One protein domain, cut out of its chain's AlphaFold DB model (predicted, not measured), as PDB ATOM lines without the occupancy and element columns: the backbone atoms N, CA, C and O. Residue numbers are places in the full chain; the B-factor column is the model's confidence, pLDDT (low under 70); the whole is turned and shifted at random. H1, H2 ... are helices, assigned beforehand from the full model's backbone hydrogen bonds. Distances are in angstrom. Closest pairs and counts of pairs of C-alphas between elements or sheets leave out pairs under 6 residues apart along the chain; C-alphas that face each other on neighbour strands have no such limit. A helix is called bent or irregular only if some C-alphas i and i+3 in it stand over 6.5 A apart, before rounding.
ATOM      1  N   TRP A  66     335.146 397.646 317.978       86.81
ATOM      2  CA  TRP A  66     334.298 396.455 317.983       86.81
ATOM      3  C   TRP A  66     334.067 395.857 316.585       86.81
ATOM      4  O   TRP A  66     333.945 394.642 316.470       86.81
ATOM      5  N   VAL A  67     334.057 396.657 315.514       88.19
ATOM      6  CA  VAL A  67     333.879 396.169 314.134       88.19
ATOM      7  C   VAL A  67     335.077 395.322 313.696       88.19
ATOM      8  O   VAL A  67     334.903 394.297 313.031       88.19
ATOM      9  N   TYR A  68     336.292 395.693 314.106       88.38
ATOM     10  CA  TYR A  68     337.492 394.894 313.842       88.38
ATOM     11  C   TYR A  68     337.488 393.591 314.637       88.38
ATOM     12  O   TYR A  68     337.788 392.534 314.085       88.38
ATOM     13  N   ILE A  69     337.079 393.647 315.906       89.19
ATOM     14  CA  ILE A  69     336.978 392.457 316.756       89.19
ATOM     15  C   ILE A  69     335.946 391.481 316.174       89.19
ATOM     16  O   ILE A  69     336.266 390.315 315.957       89.19
ATOM     17  N   VAL A  70     334.744 391.962 315.838       92.62
ATOM     18  CA  VAL A  70     333.652 391.130 315.306       92.62
ATOM     19  C   VAL A  70     333.995 390.545 313.936       92.62
ATOM     20  O   VAL A  70     333.725 389.368 313.682       92.62
ATOM     21  N   SER A  71     334.612 391.324 313.043       92.06
ATOM     22  CA  SER A  71     335.022 390.817 311.724       92.06
ATOM     23  C   SER A  71     336.141 389.772 311.829       92.06
ATOM     24  O   SER A  71     336.089 388.738 311.151       92.06
ATOM     25  N   GLY A  72     337.099 389.975 312.738       91.75
ATOM     26  CA  GLY A  72     338.159 389.012 313.034       91.75
ATOM     27  C   GLY A  72     337.620 387.693 313.597       91.75
ATOM     28  O   GLY A  72     337.950 386.621 313.093       91.75
ATOM     29  N   THR A  73     336.726 387.744 314.586       93.19
ATOM     30  CA  THR A  73     336.148 386.526 315.180       93.19
ATOM     31  C   THR A  73     335.259 385.768 314.201       93.19
ATOM     32  O   THR A  73     335.328 384.542 314.131       93.19
ATOM     33  N   THR A  74     334.450 386.480 313.411       94.31
ATOM     34  CA  THR A  74     333.524 385.848 312.459       94.31
ATOM     35  C   THR A  74     334.286 385.117 311.358       94.31
ATOM     36  O   THR A  74     333.985 383.962 311.060       94.31
ATOM     37  N   SER A  75     335.325 385.746 310.799       93.81
ATOM     38  CA  SER A  75     336.177 385.102 309.793       93.81
ATOM     39  C   SER A  75     336.935 383.897 310.363       93.81
ATOM     40  O   SER A  75     336.965 382.845 309.725       93.81
ATOM     41  N   GLY A  76     337.449 383.997 311.594       95.25
ATOM     42  CA  GLY A  76     338.104 382.883 312.285       95.25
ATOM     43  C   GLY A  76     337.191 381.666 312.462       95.25
ATOM     44  O   GLY A  76     337.575 380.551 312.108       95.25
ATOM     45  N   ILE A  77     335.958 381.870 312.937       96.31
ATOM     46  CA  ILE A  77     334.979 380.787 313.129       96.31
ATOM     47  C   ILE A  77     334.624 380.121 311.797       96.31
ATOM     48  O   ILE A  77     334.548 378.895 311.731       96.31
ATOM     49  N   ILE A  78     334.448 380.901 310.726       96.50
ATOM     50  CA  ILE A  78     334.138 380.361 309.398       96.50
ATOM     51  C   ILE A  78     335.292 379.491 308.889       96.50
ATOM     52  O   ILE A  78     335.056 378.374 308.433       96.50
ATOM     53  N   ILE A  79     336.538 379.954 309.008       95.94
ATOM     54  CA  ILE A  79     337.716 379.204 308.548       95.94
ATOM     55  C   ILE A  79     337.884 377.906 309.344       95.94
ATOM     56  O   ILE A  79     338.115 376.846 308.755       95.94
ATOM     57  N   VAL A  80     337.730 377.961 310.670       95.56
ATOM     58  CA  VAL A  80     337.779 376.764 311.523       95.56
ATOM     59  C   VAL A  80     336.638 375.813 311.166       95.56
ATOM     60  O   VAL A  80     336.876 374.621 310.986       95.56
ATOM     61  N   GLY A  81     335.422 376.330 310.977       93.56
ATOM     62  CA  GLY A  81     334.255 375.548 310.576       93.56
ATOM     63  C   GLY A  81     334.451 374.835 309.238       93.56
ATOM     64  O   GLY A  81     334.204 373.635 309.149       93.56
ATOM     65  N   ILE A  82     334.964 375.532 308.219       93.00
ATOM     66  CA  ILE A  82     335.272 374.948 306.903       93.00
ATOM     67  C   ILE A  82     336.384 373.907 307.026       93.00
ATOM     68  O   ILE A  82     336.275 372.829 306.446       93.00
ATOM     69  N   SER A  83     337.428 374.193 307.804       90.31
ATOM     70  CA  SER A  83     338.535 373.257 308.011       90.31
ATOM     71  C   SER A  83     338.027 371.969 308.647       90.31
ATOM     72  O   SER A  83     338.216 370.893 308.089       90.31
ATOM     73  N   VAL A  84     337.290 372.064 309.755       88.94
ATOM     74  CA  VAL A  84     336.655 370.908 310.401       88.94
ATOM     75  C   VAL A  84     335.720 370.199 309.421       88.94
ATOM     76  O   VAL A  84     335.796 368.983 309.276       88.94
ATOM     77  N   TYR A  85     334.892 370.928 308.675       86.25
ATOM     78  CA  TYR A  85     333.981 370.333 307.700       86.25
ATOM     79  C   TYR A  85     334.707 369.548 306.597       86.25
ATOM     80  O   TYR A  85     334.277 368.452 306.252       86.25
ATOM     81  N   LEU A  86     335.824 370.052 306.067       86.38
ATOM     82  CA  LEU A  86     336.610 369.362 305.040       86.38
ATOM     83  C   LEU A  86     337.406 368.185 305.616       86.38
ATOM     84  O   LEU A  86     337.444 367.112 305.011       86.38
ATOM     85  N   PHE A  87     338.007 368.351 306.798       79.44
ATOM     86  CA  PHE A  87     338.763 367.290 307.466       79.44
ATOM     87  C   PHE A  87     337.862 366.133 307.907       79.44
ATOM     88  O   PHE A  87     338.230 364.970 307.741       79.44
ATOM     89  N   PHE A  88     336.669 366.441 308.415       80.12
ATOM     90  CA  PHE A  88     335.702 365.446 308.865       80.12
ATOM     91  C   PHE A  88     334.679 365.061 307.795       80.12
ATOM     92  O   PHE A  88     333.960 364.091 307.995       80.12
ATOM     93  N   GLY A  89     334.611 365.737 306.647       77.00
ATOM     94  CA  GLY A  89     333.621 365.468 305.599       77.00
ATOM     95  C   GLY A  89     333.702 364.046 305.043       77.00
ATOM     96  O   GLY A  89     332.674 363.385 304.892       77.00
ATOM     97  N   SER A  90     334.917 363.525 304.841       71.62
ATOM     98  CA  SER A  90     335.129 362.125 304.439       71.62
ATOM     99  C   SER A  90     334.752 361.135 305.547       71.62
ATOM    100  O   SER A  90     334.204 360.070 305.272       71.62
ATOM    101  N   TYR A  91     334.981 361.506 306.809       76.31
ATOM    102  CA  TYR A  91     334.675 360.678 307.981       76.31
ATOM    103  C   TYR A  91     333.241 360.839 308.484       76.31
ATOM    104  O   TYR A  91     332.787 360.039 309.298       76.31
ATOM    105  N   ARG A  92     332.492 361.823 307.977       82.31
ATOM    106  CA  ARG A  92     331.113 362.093 308.385       82.31
ATOM    107  C   ARG A  92     330.241 360.867 308.172       82.31
ATOM    108  O   ARG A  92     329.431 360.574 309.039       82.31
ATOM    109  N   ARG A  93     330.427 360.140 307.064       79.00
ATOM    110  CA  ARG A  93     329.691 358.895 306.785       79.00
ATOM    111  C   ARG A  93     329.991 357.810 307.821       79.00
ATOM    112  O   ARG A  93     329.063 357.160 308.285       79.00
ATOM    113  N   VAL A  94     331.253 357.677 308.234       80.31
ATOM    114  CA  VAL A  94     331.680 356.715 309.265       80.31
ATOM    115  C   VAL A  94     331.108 357.086 310.630       80.31
ATOM    116  O   VAL A  94     330.520 356.248 311.308       80.31
ATOM    117  N   LEU A  95     331.217 358.361 311.012       82.12
ATOM    118  CA  LEU A  95     330.682 358.873 312.271       82.12
ATOM    119  C   LEU A  95     329.154 358.757 312.333       82.12
ATOM    120  O   LEU A  95     328.625 358.328 313.354       82.12
ATOM    121  N   TRP A  96     328.450 359.075 311.243       82.25
ATOM    122  CA  TRP A  96     326.994 358.919 311.151       82.25
ATOM    123  C   TRP A  96     326.563 357.459 311.240       82.25
ATOM    124  O   TRP A  96     325.616 357.145 311.956       82.25
ATOM    125  N   ALA A  97     327.258 356.557 310.549       82.56
ATOM    126  CA  ALA A  97     326.938 355.138 310.606       82.56
ATOM    127  C   ALA A  97     327.163 354.561 312.014       82.56
ATOM    128  O   ALA A  97     326.294 353.849 312.518       82.56
ATOM    129  N   ASN A  98     328.242 354.966 312.699       81.88
ATOM    130  CA  ASN A  98     328.476 354.603 314.098       81.88
ATOM    131  C   ASN A  98     327.396 355.177 315.034       81.88
ATOM    132  O   ASN A  98     326.883 354.473 315.900       81.88
ATOM    133  N   MET A  99     327.000 356.439 314.832       85.50
ATOM    134  CA  MET A  99     325.975 357.100 315.646       85.50
ATOM    135  C   MET A  99     324.594 356.441 315.505       85.50
ATOM    136  O   MET A  99     323.892 356.285 316.500       85.50
ATOM    137  N   ILE A 100     324.210 356.009 314.300       89.06
ATOM    138  CA  ILE A 100     322.911 355.350 314.038       89.06
ATOM    139  C   ILE A 100     323.000 353.826 314.249       89.06
ATOM    140  O   ILE A 100     322.009 353.120 314.089       89.06
ATOM    141  N   ARG A 101     324.172 353.285 314.618       83.12
ATOM    142  CA  ARG A 101     324.436 351.833 314.670       83.12
ATOM    143  C   ARG A 101     324.042 351.112 313.376       83.12
ATOM    144  O   ARG A 101     323.585 349.970 313.408       83.12
ATOM    145  N   ARG A 102     324.177 351.779 312.226       81.81
ATOM    146  CA  ARG A 102     323.937 351.132 310.934       81.81
ATOM    147  C   ARG A 102     325.193 350.389 310.494       81.81
ATOM    148  O   ARG A 102     326.285 350.939 310.637       81.81
ATOM    149  N   PRO A 103     325.048 349.177 309.933       80.19
ATOM    150  CA  PRO A 103     326.178 348.466 309.365       80.19
ATOM    151  C   PRO A 103     326.762 349.289 308.211       80.19
ATOM    152  O   PRO A 103     326.022 349.766 307.347       80.19
ATOM    153  N   LEU A 104     328.081 349.487 308.222       83.75
ATOM    154  CA  LEU A 104     328.784 350.058 307.077       83.75
ATOM    155  C   LEU A 104     328.982 348.975 306.020       83.75
ATOM    156  O   LEU A 104     329.137 347.798 306.347       83.75
ATOM    157  N   ASP A 105     329.003 349.396 304.760       85.56
ATOM    158  CA  ASP A 105     329.342 348.517 303.649       85.56
ATOM    159  C   ASP A 105     330.787 348.013 303.793       85.56
ATOM    160  O   ASP A 105     331.707 348.799 304.049       85.56
ATOM    161  N   ALA A 106     330.987 346.704 303.652       81.88
ATOM    162  CA  ALA A 106     332.285 346.069 303.853       81.88
ATOM    163  C   ALA A 106     333.318 346.577 302.838       81.88
ATOM    164  O   ALA A 106     334.471 346.802 303.204       81.88
ATOM    165  N   GLU A 107     332.888 346.836 301.598       84.38
ATOM    166  CA  GLU A 107     333.739 347.372 300.530       84.38
ATOM    167  C   GLU A 107     334.230 348.790 300.851       84.38
ATOM    168  O   GLU A 107     335.375 349.149 300.581       84.38
ATOM    169  N   PHE A 108     333.392 349.599 301.502       84.69
ATOM    170  CA  PHE A 108     333.789 350.934 301.935       84.69
ATOM    171  C   PHE A 108     334.837 350.877 303.053       84.69
ATOM    172  O   PHE A 108     335.786 351.658 303.040       84.69
ATOM    173  N   VAL A 109     334.687 349.952 304.008       81.25
ATOM    174  CA  VAL A 109     335.608 349.802 305.145       81.25
ATOM    175  C   VAL A 109     336.977 349.299 304.689       81.25
ATOM    176  O   VAL A 109     337.989 349.860 305.106       81.25
ATOM    177  N   THR A 110     337.032 348.300 303.803       82.19
ATOM    178  CA  THR A 110     338.303 347.781 303.266       82.19
ATOM    179  C   THR A 110     339.046 348.835 302.449       82.19
ATOM    180  O   THR A 110     340.238 349.033 302.655       82.19
ATOM    181  N   ASN A 111     338.338 349.598 301.612       84.50
ATOM    182  CA  ASN A 111     338.919 350.689 300.820       84.50
ATOM    183  C   ASN A 111     339.410 351.862 301.702       84.50
ATOM    184  O   ASN A 111     340.291 352.626 301.310       84.50
ATOM    185  N   LEU A 112     338.864 352.007 302.917       81.00
ATOM    186  CA  LEU A 112     339.338 352.979 303.908       81.00
ATOM    187  C   LEU A 112     340.575 352.491 304.679       81.00
ATOM    188  O   LEU A 112     341.428 353.310 305.018       81.00
ATOM    189  N   LEU A 113     340.653 351.188 304.965       79.00
ATOM    190  CA  LEU A 113     341.787 350.532 305.633       79.00
ATOM    191  C   LEU A 113     343.027 350.472 304.730       79.00
ATOM    192  O   LEU A 113     344.144 350.602 305.218       79.00
ATOM    193  N   ASP A 114     342.833 350.309 303.420       85.50
ATOM    194  CA  ASP A 114     343.926 350.138 302.455       85.50
ATOM    195  C   ASP A 114     344.644 351.457 302.097       85.50
ATOM    196  O   ASP A 114     345.699 351.456 301.465       85.50
ATOM    197  N   ARG A 115     344.115 352.617 302.521       81.69
ATOM    198  CA  ARG A 115     344.772 353.913 302.288       81.69
ATOM    199  C   ARG A 115     345.853 354.189 303.341       81.69
ATOM    200  O   ARG A 115     345.517 354.365 304.516       81.69
ATOM    201  N   PRO A 116     347.134 354.345 302.949       76.75
ATOM    202  CA  PRO A 116     348.243 354.620 303.861       76.75
ATOM    203  C   PRO A 116     348.296 356.104 304.271       76.75
ATOM    204  O   PRO A 116     349.324 356.765 304.155       76.75
ATOM    205  N   ASP A 117     347.181 356.649 304.752       82.06
ATOM    206  CA  ASP A 117     347.113 358.027 305.229       82.06
ATOM    207  C   ASP A 117     347.352 358.093 306.742       82.06
ATOM    208  O   ASP A 117     346.843 357.280 307.516       82.06
ATOM    209  N   TRP A 118     348.053 359.134 307.205       80.75
ATOM    210  CA  TRP A 118     348.292 359.400 308.636       80.75
ATOM    211  C   TRP A 118     347.000 359.437 309.472       80.75
ATOM    212  O   TRP A 118     347.008 359.152 310.672       80.75
ATOM    213  N   ARG A 119     345.875 359.755 308.826       73.75
ATOM    214  CA  ARG A 119     344.536 359.774 309.424       73.75
ATOM    215  C   ARG A 119     344.123 358.392 309.926       73.75
ATOM    216  O   ARG A 119     343.442 358.290 310.944       73.75
ATOM    217  N   HIS A 120     344.590 357.328 309.277       73.38
ATOM    218  CA  HIS A 120     344.302 355.965 309.692       73.38
ATOM    219  C   HIS A 120     344.802 355.686 311.118       73.38
ATOM    220  O   HIS A 120     344.100 355.022 311.877       73.38
ATOM    221  N   LYS A 121     345.935 356.268 311.539       79.31
ATOM    222  CA  LYS A 121     346.482 356.085 312.896       79.31
ATOM    223  C   LYS A 121     345.552 356.610 313.994       79.31
ATOM    224  O   LYS A 121     345.501 356.027 315.071       79.31
ATOM    225  N   TYR A 122     344.811 357.684 313.720       78.25
ATOM    226  CA  TYR A 122     343.845 358.248 314.668       78.25
ATOM    227  C   TYR A 122     342.518 357.481 314.673       78.25
ATOM    228  O   TYR A 122     341.920 357.295 315.729       78.25
ATOM    229  N   PHE A 123     342.064 357.011 313.508       75.62
ATOM    230  CA  PHE A 123     340.753 356.365 313.376       75.62
ATOM    231  C   PHE A 123     340.778 354.833 313.489       75.62
ATOM    232  O   PHE A 123     339.720 354.232 313.668       75.62
ATOM    233  N   SER A 124     341.944 354.182 313.437       75.94
ATOM    234  CA  SER A 124     342.067 352.717 313.517       75.94
ATOM    235  C   SER A 124     341.492 352.151 314.816       75.94
ATOM    236  O   SER A 124     340.788 351.145 314.780       75.94
ATOM    237  N   GLY A 125     341.718 352.824 315.948       76.56
ATOM    238  CA  GLY A 125     341.161 352.418 317.241       76.56
ATOM    239  C   GLY A 125     339.632 352.468 317.268       76.56
ATOM    240  O   GLY A 125     338.991 351.574 317.812       76.56
ATOM    241  N   MET A 126     339.037 353.473 316.620       74.44
ATOM    242  CA  MET A 126     337.582 353.599 316.518       74.44
ATOM    243  C   MET A 126     336.986 352.546 315.574       74.44
ATOM    244  O   MET A 126     335.966 351.946 315.898       74.44
ATOM    245  N   LEU A 127     337.635 352.291 314.433       73.38
ATOM    246  CA  LEU A 127     337.191 351.297 313.451       73.38
ATOM    247  C   LEU A 127     337.261 349.865 313.995       73.38
ATOM    248  O   LEU A 127     336.360 349.074 313.725       73.38
ATOM    249  N   LYS A 128     338.281 349.545 314.802       75.12
ATOM    250  CA  LYS A 128     338.432 348.219 315.416       75.12
ATOM    251  C   LYS A 128     337.238 347.860 316.306       75.12
ATOM    252  O   LYS A 128     336.685 346.776 316.170       75.12
ATOM    253  N   ASN A 129     336.774 348.809 317.121       72.88
ATOM    254  CA  ASN A 129     335.604 348.607 317.979       72.88
ATOM    255  C   ASN A 129     334.322 348.348 317.173       72.88
ATOM    256  O   ASN A 129     333.482 347.560 317.593       72.88
ATOM    257  N   VAL A 130     334.162 348.999 316.015       69.19
ATOM    258  CA  VAL A 130     332.992 348.784 315.147       69.19
ATOM    259  C   VAL A 130     333.044 347.399 314.500       69.19
ATOM    260  O   VAL A 130     332.029 346.704 314.466       69.19
ATOM    261  N   TYR A 131     334.221 346.972 314.036       68.31
ATOM    262  CA  TYR A 131     334.398 345.665 313.404       68.31
ATOM    263  C   TYR A 131     334.177 344.504 314.385       68.31
ATOM    264  O   TYR A 131     333.458 343.561 314.056       68.31
ATOM    265  N   ASP A 132     334.712 344.599 315.607       67.81
ATOM    266  CA  ASP A 132     334.556 343.557 316.633       67.81
ATOM    267  C   ASP A 132     333.083 343.380 317.050       67.81
ATOM    268  O   ASP A 132     332.613 342.254 317.231       67.81
ATOM    269  N   VAL A 133     332.308 344.472 317.114       66.38
ATOM    270  CA  VAL A 133     330.857 344.407 317.373       66.38
ATOM    271  C   VAL A 133     330.128 343.692 316.232       66.38
ATOM    272  O   VAL A 133     329.240 342.877 316.481       66.38
ATOM    273  N   GLN A 134     330.518 343.940 314.982       63.31
ATOM    274  CA  GLN A 134     329.859 343.362 313.811       63.31
ATOM    275  C   GLN A 134     330.237 341.887 313.583       63.31
ATOM    276  O   GLN A 134     329.397 341.105 313.145       63.31
ATOM    277  N   GLY A 135     331.458 341.481 313.952       60.84
ATOM    278  CA  GLY A 135     331.918 340.087 313.919       60.84
ATOM    279  C   GLY A 135     331.232 339.169 314.938       60.84
ATOM    280  O   GLY A 135     331.253 337.952 314.773       60.84
ATOM    281  N   SER A 136     330.585 339.743 315.958       57.00
ATOM    282  CA  SER A 136     329.792 339.001 316.948       57.00
ATOM    283  C   SER A 136     328.327 338.772 316.539       57.00
ATOM    284  O   SER A 136     327.610 338.039 317.220       57.00
ATOM    285  N   LEU A 137     327.869 339.363 315.425       49.50
ATOM    286  CA  LEU A 137     326.513 339.140 314.926       49.50
ATOM    287  C   LEU A 137     326.457 337.785 314.186       49.50
ATOM    288  O   LEU A 137     327.232 337.575 313.249       49.50
TER     289      LEU A 137
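What this domain is: This is residues 66 to 137 of the 233 residues of an uncharacterized protein of Sarcoptes scabiei (UniProt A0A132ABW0). A long helical arm, residues 66 to 86 of H1, sticks out from a small head that holds the short helices H2 and H3 and the kinked H4. The 72 printed residues, with four named helices in the order H1 to H4, are all helix in class. The whole is only just extended, close to loose: radius of gyration of the C-alphas 17.1 A, spans 58 by 27 by 18 A.

How they stand to each other: H1, residues 66 to 89, and H2, residues 92 to 99, meet only through their tight link. H3, residues 106 to 113, is apart from both. H4, residues 119 to 135, is apart from H1. H4 is close to H2 but not clearly touching, at a steep tilt of 38 degrees, the same way; the closest C-alphas, of Asn 98 and Val 130, are 7.4 A apart. H4 and H3 are also close but not clearly touching, at a shallow tilt of 30 degrees, opposite ways; the closest C-alphas, of Leu 113 and His 120, are 7.2 A apart. Each O i to N i+4 pair is within hydrogen-bond range in H1, H2 and H3, and 10 of 13 in H4.

Where its parts are: H1 begins at C-alpha 66 (334.298, 396.455, 317.983) and is 33.4 A long. H2 is 10.2 A and H3 10.6 A. H4, 23.8 A, ends at C-alpha 135 (331.918, 340.087, 313.919); it is only just irregular, C-alphas 122 and 125 being 6.9 A apart, with a kink of 42 degrees near residue 126.

The domain as a whole: The C-alphas farthest apart, of Trp 66 and Leu 137, are 57.9 A apart. The printed part has no cut and no long link. Residues 130 to 137 have pLDDT under 70.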